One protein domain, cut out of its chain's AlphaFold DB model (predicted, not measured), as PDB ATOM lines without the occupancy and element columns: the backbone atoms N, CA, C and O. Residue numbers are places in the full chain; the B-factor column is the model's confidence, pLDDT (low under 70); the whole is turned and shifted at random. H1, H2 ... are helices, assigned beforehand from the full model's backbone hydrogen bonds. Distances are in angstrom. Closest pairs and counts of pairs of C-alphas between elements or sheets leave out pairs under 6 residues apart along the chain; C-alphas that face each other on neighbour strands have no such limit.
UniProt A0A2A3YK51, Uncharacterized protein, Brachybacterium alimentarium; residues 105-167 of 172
ATOM      1  N   SER A 105      -6.994 -21.569 -14.000       78.94
ATOM      2  CA  SER A 105      -6.157 -20.484 -14.554       78.94
ATOM      3  C   SER A 105      -4.707 -20.928 -14.771       78.94
ATOM      4  O   SER A 105      -4.101 -20.626 -15.797       78.94
ATOM      5  N   ARG A 106      -4.174 -21.729 -13.843       82.25
ATOM      6  CA  ARG A 106      -2.848 -22.344 -13.955       82.25
ATOM      7  C   ARG A 106      -2.766 -23.381 -15.077       82.25
ATOM      8  O   ARG A 106      -1.773 -23.396 -15.795       82.25
ATOM      9  N   GLY A 107      -3.783 -24.228 -15.252       82.00
ATOM     10  CA  GLY A 107      -3.841 -25.170 -16.375       82.00
ATOM     11  C   GLY A 107      -3.827 -24.445 -17.722       82.00
ATOM     12  O   GLY A 107      -3.049 -24.793 -18.602       82.00
ATOM     13  N   LEU A 108      -4.615 -23.374 -17.836       82.19
ATOM     14  CA  LEU A 108      -4.640 -22.501 -19.009       82.19
ATOM     15  C   LEU A 108      -3.277 -21.861 -19.294       82.19
ATOM     16  O   LEU A 108      -2.794 -21.917 -20.421       82.19
ATOM     17  N   ALA A 109      -2.639 -21.289 -18.275       84.56
ATOM     18  CA  ALA A 109      -1.321 -20.679 -18.407       84.56
ATOM     19  C   ALA A 109      -0.229 -21.689 -18.810       84.56
ATOM     20  O   ALA A 109       0.662 -21.337 -19.579       84.56
ATOM     21  N   ARG A 110      -0.318 -22.951 -18.358       85.50
ATOM     22  CA  ARG A 110       0.585 -24.023 -18.813       85.50
ATOM     23  C   ARG A 110       0.400 -24.330 -20.293       85.50
ATOM     24  O   ARG A 110       1.380 -24.304 -21.021       85.50
ATOM     25  N   THR A 111      -0.838 -24.508 -20.749       83.25
ATOM     26  CA  THR A 111      -1.122 -24.759 -22.171       83.25
ATOM     27  C   THR A 111      -0.692 -23.599 -23.069       83.25
ATOM     28  O   THR A 111      -0.182 -23.833 -24.159       83.25
ATOM     29  N   LEU A 112      -0.838 -22.347 -22.616       84.94
ATOM     30  CA  LEU A 112      -0.274 -21.189 -23.324       84.94
ATOM     31  C   LEU A 112       1.259 -21.249 -23.393       84.94
ATOM     32  O   LEU A 112       1.830 -20.877 -24.413       84.94
ATOM     33  N   GLY A 113       1.911 -21.727 -22.331       86.19
ATOM     34  CA  GLY A 113       3.351 -21.980 -22.306       86.19
ATOM     35  C   GLY A 113       3.787 -23.053 -23.296       86.19
ATOM     36  O   GLY A 113       4.795 -22.879 -23.966       86.19
ATOM     37  N   ASP A 114       3.016 -24.127 -23.437       84.75
ATOM     38  CA  ASP A 114       3.348 -25.211 -24.366       84.75
ATOM     39  C   ASP A 114       3.277 -24.729 -25.826       84.75
ATOM     40  O   ASP A 114       4.177 -24.999 -26.615       84.75
ATOM     41  N   ILE A 115       2.265 -23.917 -26.163       82.75
ATOM     42  CA  ILE A 115       2.149 -23.255 -27.477       82.75
ATOM     43  C   ILE A 115       3.303 -22.262 -27.695       82.75
ATOM     44  O   ILE A 115       3.833 -22.134 -28.799       82.75
ATOM     45  N   ALA A 116       3.689 -21.534 -26.645       83.50
ATOM     46  CA  ALA A 116       4.802 -20.596 -26.690       83.50
ATOM     47  C   ALA A 116       6.152 -21.296 -26.926       83.50
ATOM     48  O   ALA A 116       6.968 -20.767 -27.677       83.50
ATOM     49  N   ASP A 117       6.376 -22.464 -26.322       82.56
ATOM     50  CA  ASP A 117       7.588 -23.268 -26.515       82.56
ATOM     51  C   ASP A 117       7.640 -23.880 -27.919       82.56
ATOM     52  O   ASP A 117       8.686 -23.842 -28.564       82.56
ATOM     53  N   GLU A 118       6.511 -24.385 -28.424       78.00
ATOM     54  CA  GLU A 118       6.399 -24.875 -29.805       78.00
ATOM     55  C   GLU A 118       6.791 -23.766 -30.792       78.00
ATOM     56  O   GLU A 118       7.670 -23.955 -31.634       78.00
ATOM     57  N   ARG A 119       6.248 -22.558 -30.591       77.56
ATOM     58  CA  ARG A 119       6.593 -21.353 -31.357       77.56
ATOM     59  C   ARG A 119       8.049 -20.916 -31.189       77.56
ATOM     60  O   ARG A 119       8.624 -20.393 -32.135       77.56
ATOM     61  N   ALA A 120       8.654 -21.090 -30.015       75.81
ATOM     62  CA  ALA A 120      10.050 -20.712 -29.770       75.81
ATOM     63  C   ALA A 120      11.055 -21.553 -30.579       75.81
ATOM     64  O   ALA A 120      12.223 -21.178 -30.678       75.81
ATOM     65  N   THR A 121      10.605 -22.664 -31.170       76.44
ATOM     66  CA  THR A 121      11.388 -23.461 -32.123       76.44
ATOM     67  C   THR A 121      11.619 -22.712 -33.441       76.44
ATOM     68  O   THR A 121      12.605 -22.981 -34.125       76.44
ATOM     69  N   ASP A 122      10.751 -21.754 -33.788       72.81
ATOM     70  CA  ASP A 122      10.916 -20.892 -34.957       72.81
ATOM     71  C   ASP A 122      11.820 -19.682 -34.625       72.81
ATOM     72  O   ASP A 122      11.441 -18.816 -33.828       72.81
ATOM     73  N   PRO A 123      13.014 -19.570 -35.242       65.94
ATOM     74  CA  PRO A 123      13.934 -18.461 -35.003       65.94
ATOM     75  C   PRO A 123      13.418 -17.099 -35.501       65.94
ATOM     76  O   PRO A 123      13.960 -16.069 -35.091       65.94
ATOM     77  N   ALA A 124      12.397 -17.059 -36.366       66.62
ATOM     78  CA  ALA A 124      11.776 -15.825 -36.856       66.62
ATOM     79  C   ALA A 124      10.636 -15.317 -35.949       66.62
ATOM     80  O   ALA A 124      10.114 -14.212 -36.150       66.62
ATOM     81  N   ALA A 125      10.256 -16.088 -34.928       69.06
ATOM     82  CA  ALA A 125       9.136 -15.765 -34.064       69.06
ATOM     83  C   ALA A 125       9.410 -14.518 -33.199       69.06
ATOM     84  O   ALA A 125      10.373 -14.441 -32.437       69.06
ATOM     85  N   ALA A 126       8.511 -13.527 -33.268       74.00
ATOM     86  CA  ALA A 126       8.617 -12.298 -32.474       74.00
ATOM     87  C   ALA A 126       8.679 -12.591 -30.956       74.00
ATOM     88  O   ALA A 126       7.983 -13.494 -30.491       74.00
ATOM     89  N   PRO A 127       9.439 -11.837 -30.149       77.12
ATOM     90  CA  PRO A 127       9.504 -12.073 -28.708       77.12
ATOM     91  C   PRO A 127       8.129 -11.906 -28.044       77.12
ATOM     92  O   PRO A 127       7.357 -11.015 -28.401       77.12
ATOM     93  N   LEU A 128       7.836 -12.775 -27.074       83.31
ATOM     94  CA  LEU A 128       6.607 -12.727 -26.278       83.31
ATOM     95  C   LEU A 128       6.623 -11.521 -25.330       83.31
ATOM     96  O   LEU A 128       7.670 -11.141 -24.803       83.31
ATOM     97  N   SER A 129       5.448 -10.976 -25.054       85.81
ATOM     98  CA  SER A 129       5.219  -9.913 -24.090       85.81
ATOM     99  C   SER A 129       5.587 -10.364 -22.682       85.81
ATOM    100  O   SER A 129       5.376 -11.513 -22.281       85.81
ATOM    101  N   ASP A 130       6.101  -9.426 -21.887       84.06
ATOM    102  CA  ASP A 130       6.544  -9.715 -20.522       84.06
ATOM    103  C   ASP A 130       5.411 -10.242 -19.638       84.06
ATOM    104  O   ASP A 130       5.634 -11.108 -18.796       84.06
ATOM    105  N   GLY A 131       4.174  -9.795 -19.878       84.81
ATOM    106  CA  GLY A 131       3.000 -10.285 -19.158       84.81
ATOM    107  C   GLY A 131       2.697 -11.760 -19.436       84.81
ATOM    108  O   GLY A 131       2.373 -12.496 -18.507       84.81
ATOM    109  N   LEU A 132       2.826 -12.206 -20.689       84.44
ATOM    110  CA  LEU A 132       2.630 -13.611 -21.049       84.44
ATOM    111  C   LEU A 132       3.778 -14.481 -20.521       84.44
ATOM    112  O   LEU A 132       3.535 -15.533 -19.933       84.44
ATOM    113  N   ARG A 133       5.023 -14.007 -20.648       85.44
ATOM    114  CA  ARG A 133       6.207 -14.694 -20.106       85.44
ATOM    115  C   ARG A 133       6.127 -14.878 -18.593       85.44
ATOM    116  O   ARG A 133       6.400 -15.967 -18.098       85.44
ATOM    117  N   HIS A 134       5.736 -13.832 -17.867       86.44
ATOM    118  CA  HIS A 134       5.597 -13.886 -16.417       86.44
ATOM    119  C   HIS A 134       4.479 -14.846 -15.995       86.44
ATOM    120  O   HIS A 134       4.691 -15.669 -15.113       86.44
ATOM    121  N   LEU A 135       3.335 -14.825 -16.688       86.56
ATOM    122  CA  LEU A 135       2.231 -15.755 -16.444       86.56
ATOM    123  C   LEU A 135       2.648 -17.225 -16.637       86.56
ATOM    124  O   LEU A 135       2.294 -18.079 -15.824       86.56
ATOM    125  N   ILE A 136       3.403 -17.520 -17.699       87.56
ATOM    126  CA  ILE A 136       3.923 -18.867 -17.975       87.56
ATOM    127  C   ILE A 136       4.922 -19.288 -16.890       87.56
ATOM    128  O   ILE A 136       4.842 -20.411 -16.391       87.56
ATOM    129  N   ALA A 137       5.831 -18.391 -16.497       86.06
ATOM    130  CA  ALA A 137       6.804 -18.651 -15.438       86.06
ATOM    131  C   ALA A 137       6.115 -18.971 -14.100       86.06
ATOM    132  O   ALA A 137       6.426 -19.981 -13.471       86.06
ATOM    133  N   GLU A 138       5.110 -18.181 -13.725       85.12
ATOM    134  CA  GLU A 138       4.321 -18.365 -12.503       85.12
ATOM    135  C   GLU A 138       3.535 -19.691 -12.516       85.12
ATOM    136  O   GLU A 138       3.399 -20.385 -11.507       85.12
ATOM    137  N   ALA A 139       3.037 -20.102 -13.686       85.31
ATOM    138  CA  ALA A 139       2.285 -21.345 -13.849       85.31
ATOM    139  C   ALA A 139       3.158 -22.612 -13.870       85.31
ATOM    140  O   ALA A 139       2.676 -23.704 -13.526       85.31
ATOM    141  N   ARG A 140       4.420 -22.473 -14.289       85.25
ATOM    142  CA  ARG A 140       5.439 -23.533 -14.308       85.25
ATOM    143  C   ARG A 140       6.216 -23.635 -12.999       85.25
ATOM    144  O   ARG A 140       6.924 -24.620 -12.812       85.25
ATOM    145  N   HIS A 141       6.064 -22.665 -12.098       84.81
ATOM    146  CA  HIS A 141       6.739 -22.691 -10.812       84.81
ATOM    147  C   HIS A 141       6.357 -23.959 -10.018       84.81
ATOM    148  O   HIS A 141       5.164 -24.281  -9.926       84.81
ATOM    149  N   PRO A 142       7.335 -24.702  -9.461       77.31
ATOM    150  CA  PRO A 142       7.075 -25.945  -8.728       77.31
ATOM    151  C   PRO A 142       6.241 -25.706  -7.461       77.31
ATOM    152  O   PRO A 142       5.352 -26.498  -7.153       77.31
ATOM    153  N   ASP A 143       6.453 -24.572  -6.788       78.62
ATOM    154  CA  ASP A 143       5.672 -24.167  -5.616       78.62
ATOM    155  C   ASP A 143       4.388 -23.439  -6.006       78.62
ATOM    156  O   ASP A 143       4.313 -22.210  -6.066       78.62
ATOM    157  N   ALA A 144       3.347 -24.230  -6.244       71.56
ATOM    158  CA  ALA A 144       2.025 -23.754  -6.627       71.56
ATOM    159  C   ALA A 144       1.337 -22.868  -5.564       71.56
ATOM    160  O   ALA A 144       0.466 -22.071  -5.925       71.56
ATOM    161  N   GLU A 145       1.694 -23.019  -4.287       70.50
ATOM    162  CA  GLU A 145       1.113 -22.266  -3.164       70.50
ATOM    163  C   GLU A 145       1.685 -20.848  -3.045       70.50
ATOM    164  O   GLU A 145       0.939 -19.910  -2.774       70.50
ATOM    165  N   ASN A 146       2.980 -20.676  -3.327       74.56
ATOM    166  CA  ASN A 146       3.671 -19.385  -3.213       74.56
ATOM    167  C   ASN A 146       3.592 -18.535  -4.490       74.56
ATOM    168  O   ASN A 146       3.891 -17.347  -4.445       74.56
ATOM    169  N   HIS A 147       3.160 -19.132  -5.607       74.50
ATOM    170  CA  HIS A 147       3.102 -18.487  -6.922       74.50
ATOM    171  C   HIS A 147       1.691 -18.497  -7.528       74.50
ATOM    172  O   HIS A 147       1.462 -19.145  -8.555       74.50
ATOM    173  N   PRO A 148       0.679 -17.890  -6.878       74.94
ATOM    174  CA  PRO A 148      -0.711 -18.018  -7.297       74.94
ATOM    175  C   PRO A 148      -0.957 -17.399  -8.680       74.94
ATOM    176  O   PRO A 148      -0.765 -16.207  -8.904       74.94
ATOM    177  N   VAL A 149      -1.481 -18.207  -9.605       78.06
ATOM    178  CA  VAL A 149      -1.900 -17.729 -10.929       78.06
ATOM    179  C   VAL A 149      -3.298 -17.125 -10.821       78.06
ATOM    180  O   VAL A 149      -4.288 -17.848 -10.663       78.06
ATOM    181  N   GLY A 150      -3.373 -15.796 -10.918       76.25
ATOM    182  CA  GLY A 150      -4.630 -15.049 -10.891       76.25
ATOM    183  C   GLY A 150      -5.626 -15.481 -11.981       76.25
ATOM    184  O   GLY A 150      -5.243 -16.121 -12.966       76.25
ATOM    185  N   PRO A 151      -6.925 -15.164 -11.821       74.31
ATOM    186  CA  PRO A 151      -7.922 -15.451 -12.845       74.31
ATOM    187  C   PRO A 151      -7.577 -14.708 -14.143       74.31
ATOM    188  O   PRO A 151      -7.254 -13.522 -14.132       74.31
ATOM    189  N   ILE A 152      -7.634 -15.420 -15.269       75.38
ATOM    190  CA  ILE A 152      -7.355 -14.856 -16.592       75.38
ATOM    191  C   ILE A 152      -8.686 -14.449 -17.221       75.38
ATOM    192  O   ILE A 152      -9.520 -15.298 -17.535       75.38
ATOM    193  N   ASP A 153      -8.872 -13.149 -17.431       79.38
ATOM    194  CA  ASP A 153     -10.057 -12.628 -18.106       79.38
ATOM    195  C   ASP A 153     -10.071 -12.978 -19.598       79.38
ATOM    196  O   ASP A 153      -9.033 -13.006 -20.269       79.38
ATOM    197  N   ARG A 154     -11.275 -13.129 -20.162       76.69
ATOM    198  CA  ARG A 154     -11.494 -13.455 -21.584       76.69
ATOM    199  C   ARG A 154     -10.745 -12.517 -22.540       76.69
ATOM    200  O   ARG A 154     -10.130 -12.961 -23.504       76.69
ATOM    201  N   ARG A 155     -10.754 -11.208 -22.266       78.19
ATOM    202  CA  ARG A 155     -10.057 -10.203 -23.095       78.19
ATOM    203  C   ARG A 155      -8.538 -10.383 -23.062       78.19
ATOM    204  O   ARG A 155      -7.879 -10.247 -24.091       78.19
ATOM    205  N   THR A 156      -8.001 -10.686 -21.887       82.00
ATOM    206  CA  THR A 156      -6.574 -10.927 -21.668       82.00
ATOM    207  C   THR A 156      -6.131 -12.209 -22.367       82.00
ATOM    208  O   THR A 156      -5.118 -12.199 -23.060       82.00
ATOM    209  N   LEU A 157      -6.946 -13.266 -22.289       83.06
ATOM    210  CA  LEU A 157      -6.723 -14.511 -23.018       83.06
ATOM    211  C   LEU A 157      -6.690 -14.297 -24.539       83.06
ATOM    212  O   LEU A 157      -5.737 -14.714 -25.188       83.06
ATOM    213  N   HIS A 158      -7.682 -13.604 -25.110       81.12
ATOM    214  CA  HIS A 158      -7.698 -13.320 -26.552       81.12
ATOM    215  C   HIS A 158      -6.488 -12.506 -27.012       81.12
ATOM    216  O   HIS A 158      -5.979 -12.737 -28.107       81.12
ATOM    217  N   ARG A 159      -6.013 -11.566 -26.186       84.31
ATOM    218  CA  ARG A 159      -4.794 -10.806 -26.481       84.31
ATOM    219  C   ARG A 159      -3.580 -11.731 -26.571       84.31
ATOM    220  O   ARG A 159      -2.861 -11.651 -27.557       84.31
ATOM    221  N   TYR A 160      -3.386 -12.615 -25.591       84.25
ATOM    222  CA  TYR A 160      -2.258 -13.553 -25.585       84.25
ATOM    223  C   TYR A 160      -2.329 -14.573 -26.721       84.25
ATOM    224  O   TYR A 160      -1.319 -14.842 -27.359       84.25
ATOM    225  N   LEU A 161      -3.518 -15.084 -27.042       81.50
ATOM    226  CA  LEU A 161      -3.697 -15.976 -28.190       81.50
ATOM    227  C   LEU A 161      -3.378 -15.281 -29.518       81.50
ATOM    228  O   LEU A 161      -2.726 -15.869 -30.375       81.50
ATOM    229  N   ARG A 162      -3.798 -14.021 -29.687       80.94
ATOM    230  CA  ARG A 162      -3.476 -13.242 -30.890       80.94
ATOM    231  C   ARG A 162      -1.978 -12.978 -31.010       80.94
ATOM    232  O   ARG A 162      -1.437 -13.065 -32.102       80.94
ATOM    233  N   GLU A 163      -1.322 -12.687 -29.895       81.00
ATOM    234  CA  GLU A 163       0.122 -12.470 -29.838       81.00
ATOM    235  C   GLU A 163       0.914 -13.731 -30.219       81.00
ATOM    236  O   GLU A 163       1.856 -13.664 -31.012       81.00
ATOM    237  N   LEU A 164       0.478 -14.895 -29.729       78.06
ATOM    238  CA  LEU A 164       1.039 -16.189 -30.120       78.06
ATOM    239  C   LEU A 164       0.816 -16.476 -31.617       78.06
ATOM    240  O   LEU A 164       1.708 -17.016 -32.263       78.06
ATOM    241  N   ALA A 165      -0.317 -16.047 -32.185       71.19
ATOM    242  CA  ALA A 165      -0.651 -16.250 -33.598       71.19
ATOM    243  C   ALA A 165       0.118 -15.339 -34.578       71.19
ATOM    244  O   ALA A 165       0.401 -15.747 -35.701       71.19
ATOM    245  N   THR A 166       0.502 -14.121 -34.178       61.94
ATOM    246  CA  THR A 166       1.150 -13.134 -35.073       61.94
ATOM    247  C   THR A 166       2.577 -13.484 -35.526       61.94
ATOM    248  O   THR A 166       3.162 -12.735 -36.303       61.94
ATOM    249  N   GLY A 167       3.156 -14.600 -35.067       55.41
ATOM    250  CA  GLY A 167       4.455 -15.082 -35.557       55.41
ATOM    251  C   GLY A 167       4.410 -15.647 -36.982       55.41
ATOM    252  O   GLY A 167       5.360 -15.458 -37.727       55.41
TER     253      GLY A 167
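AT A GLANCE: This is residues 105 to 167 of the 172 residues of an uncharacterized protein of Brachybacterium alimentarium (UniProt A0A2A3YK51). Two helices, H1 and H3, run the same way and nearly parallel, loosely side by side, and the shorter H2 is set steeply across one side of them, near the first half of H1. The two links loop out at opposite ends of the longest axis, with Ala 124 in one and Glu 145 in the other. The printed part has 63 residues, with three named helices in the order H1, H2, H3 along the chain and no named strand, and its class is all helix. It is compact, with a radius of gyration of the C-alphas of 11.6 A, and the C-alphas span 36 by 25 by 17 A along their three main axes.

IN THESE COORDINATES: H1 is residues 105 to 120, the longest helix by residues, and measures 22.2 A from C-alpha 105 at (-6.157, -20.484, -14.554) to C-alpha 120 at (10.050, -20.712, -29.770). After a short link of 9 residues comes H2, residues 130 to 140, 15.2 A long. A long link of 13 residues, 141 to 153, leads to H3, residues 154 to 165, which is 16.4 A long and ends with C-alpha 165 at (-0.651, -16.250, -33.598).

HOW THE PARTS SIT: H1 touches H2 with its residues 106 to 113 alone. The closest C-alphas of H1 and H2 are those of Arg 106 and Ala 139, 5.2 A apart. The two helices run opposite ways at a steep tilt of 66 degrees. Farther along, residues 112 to 119 of H1 touch residues 161 to 164 of H3. The closest C-alphas of that pair are those of Ala 116 and Leu 164, 6.7 A apart. H1 and H3 run the same way at a shallow tilt of 15 degrees, with their centres 11.8 A apart. H2 and H3 are close but not clearly touching, and their closest C-alphas, those of Leu 132 and Tyr 160, are 6.7 A apart. Their lines are about perpendicular, at 81 degrees. In H1, H2 and H3 every pair of O i and N i+4 is within hydrogen-bond range.

THE WHOLE: The two C-alphas farthest apart are those of Ala 124 and Glu 145, at 35.9 A. The first and last printed C-alphas, those of Ser 105 and Gly 167, are 24.1 A apart. The printed part has no cut. The C-alphas of residues 141 to 153, the long link, lie 11 to 19 A from the mean of the C-alphas. The mean pLDDT of the printed part is 79.3, and residues 123 to 125 and 166 to 167 are under 70.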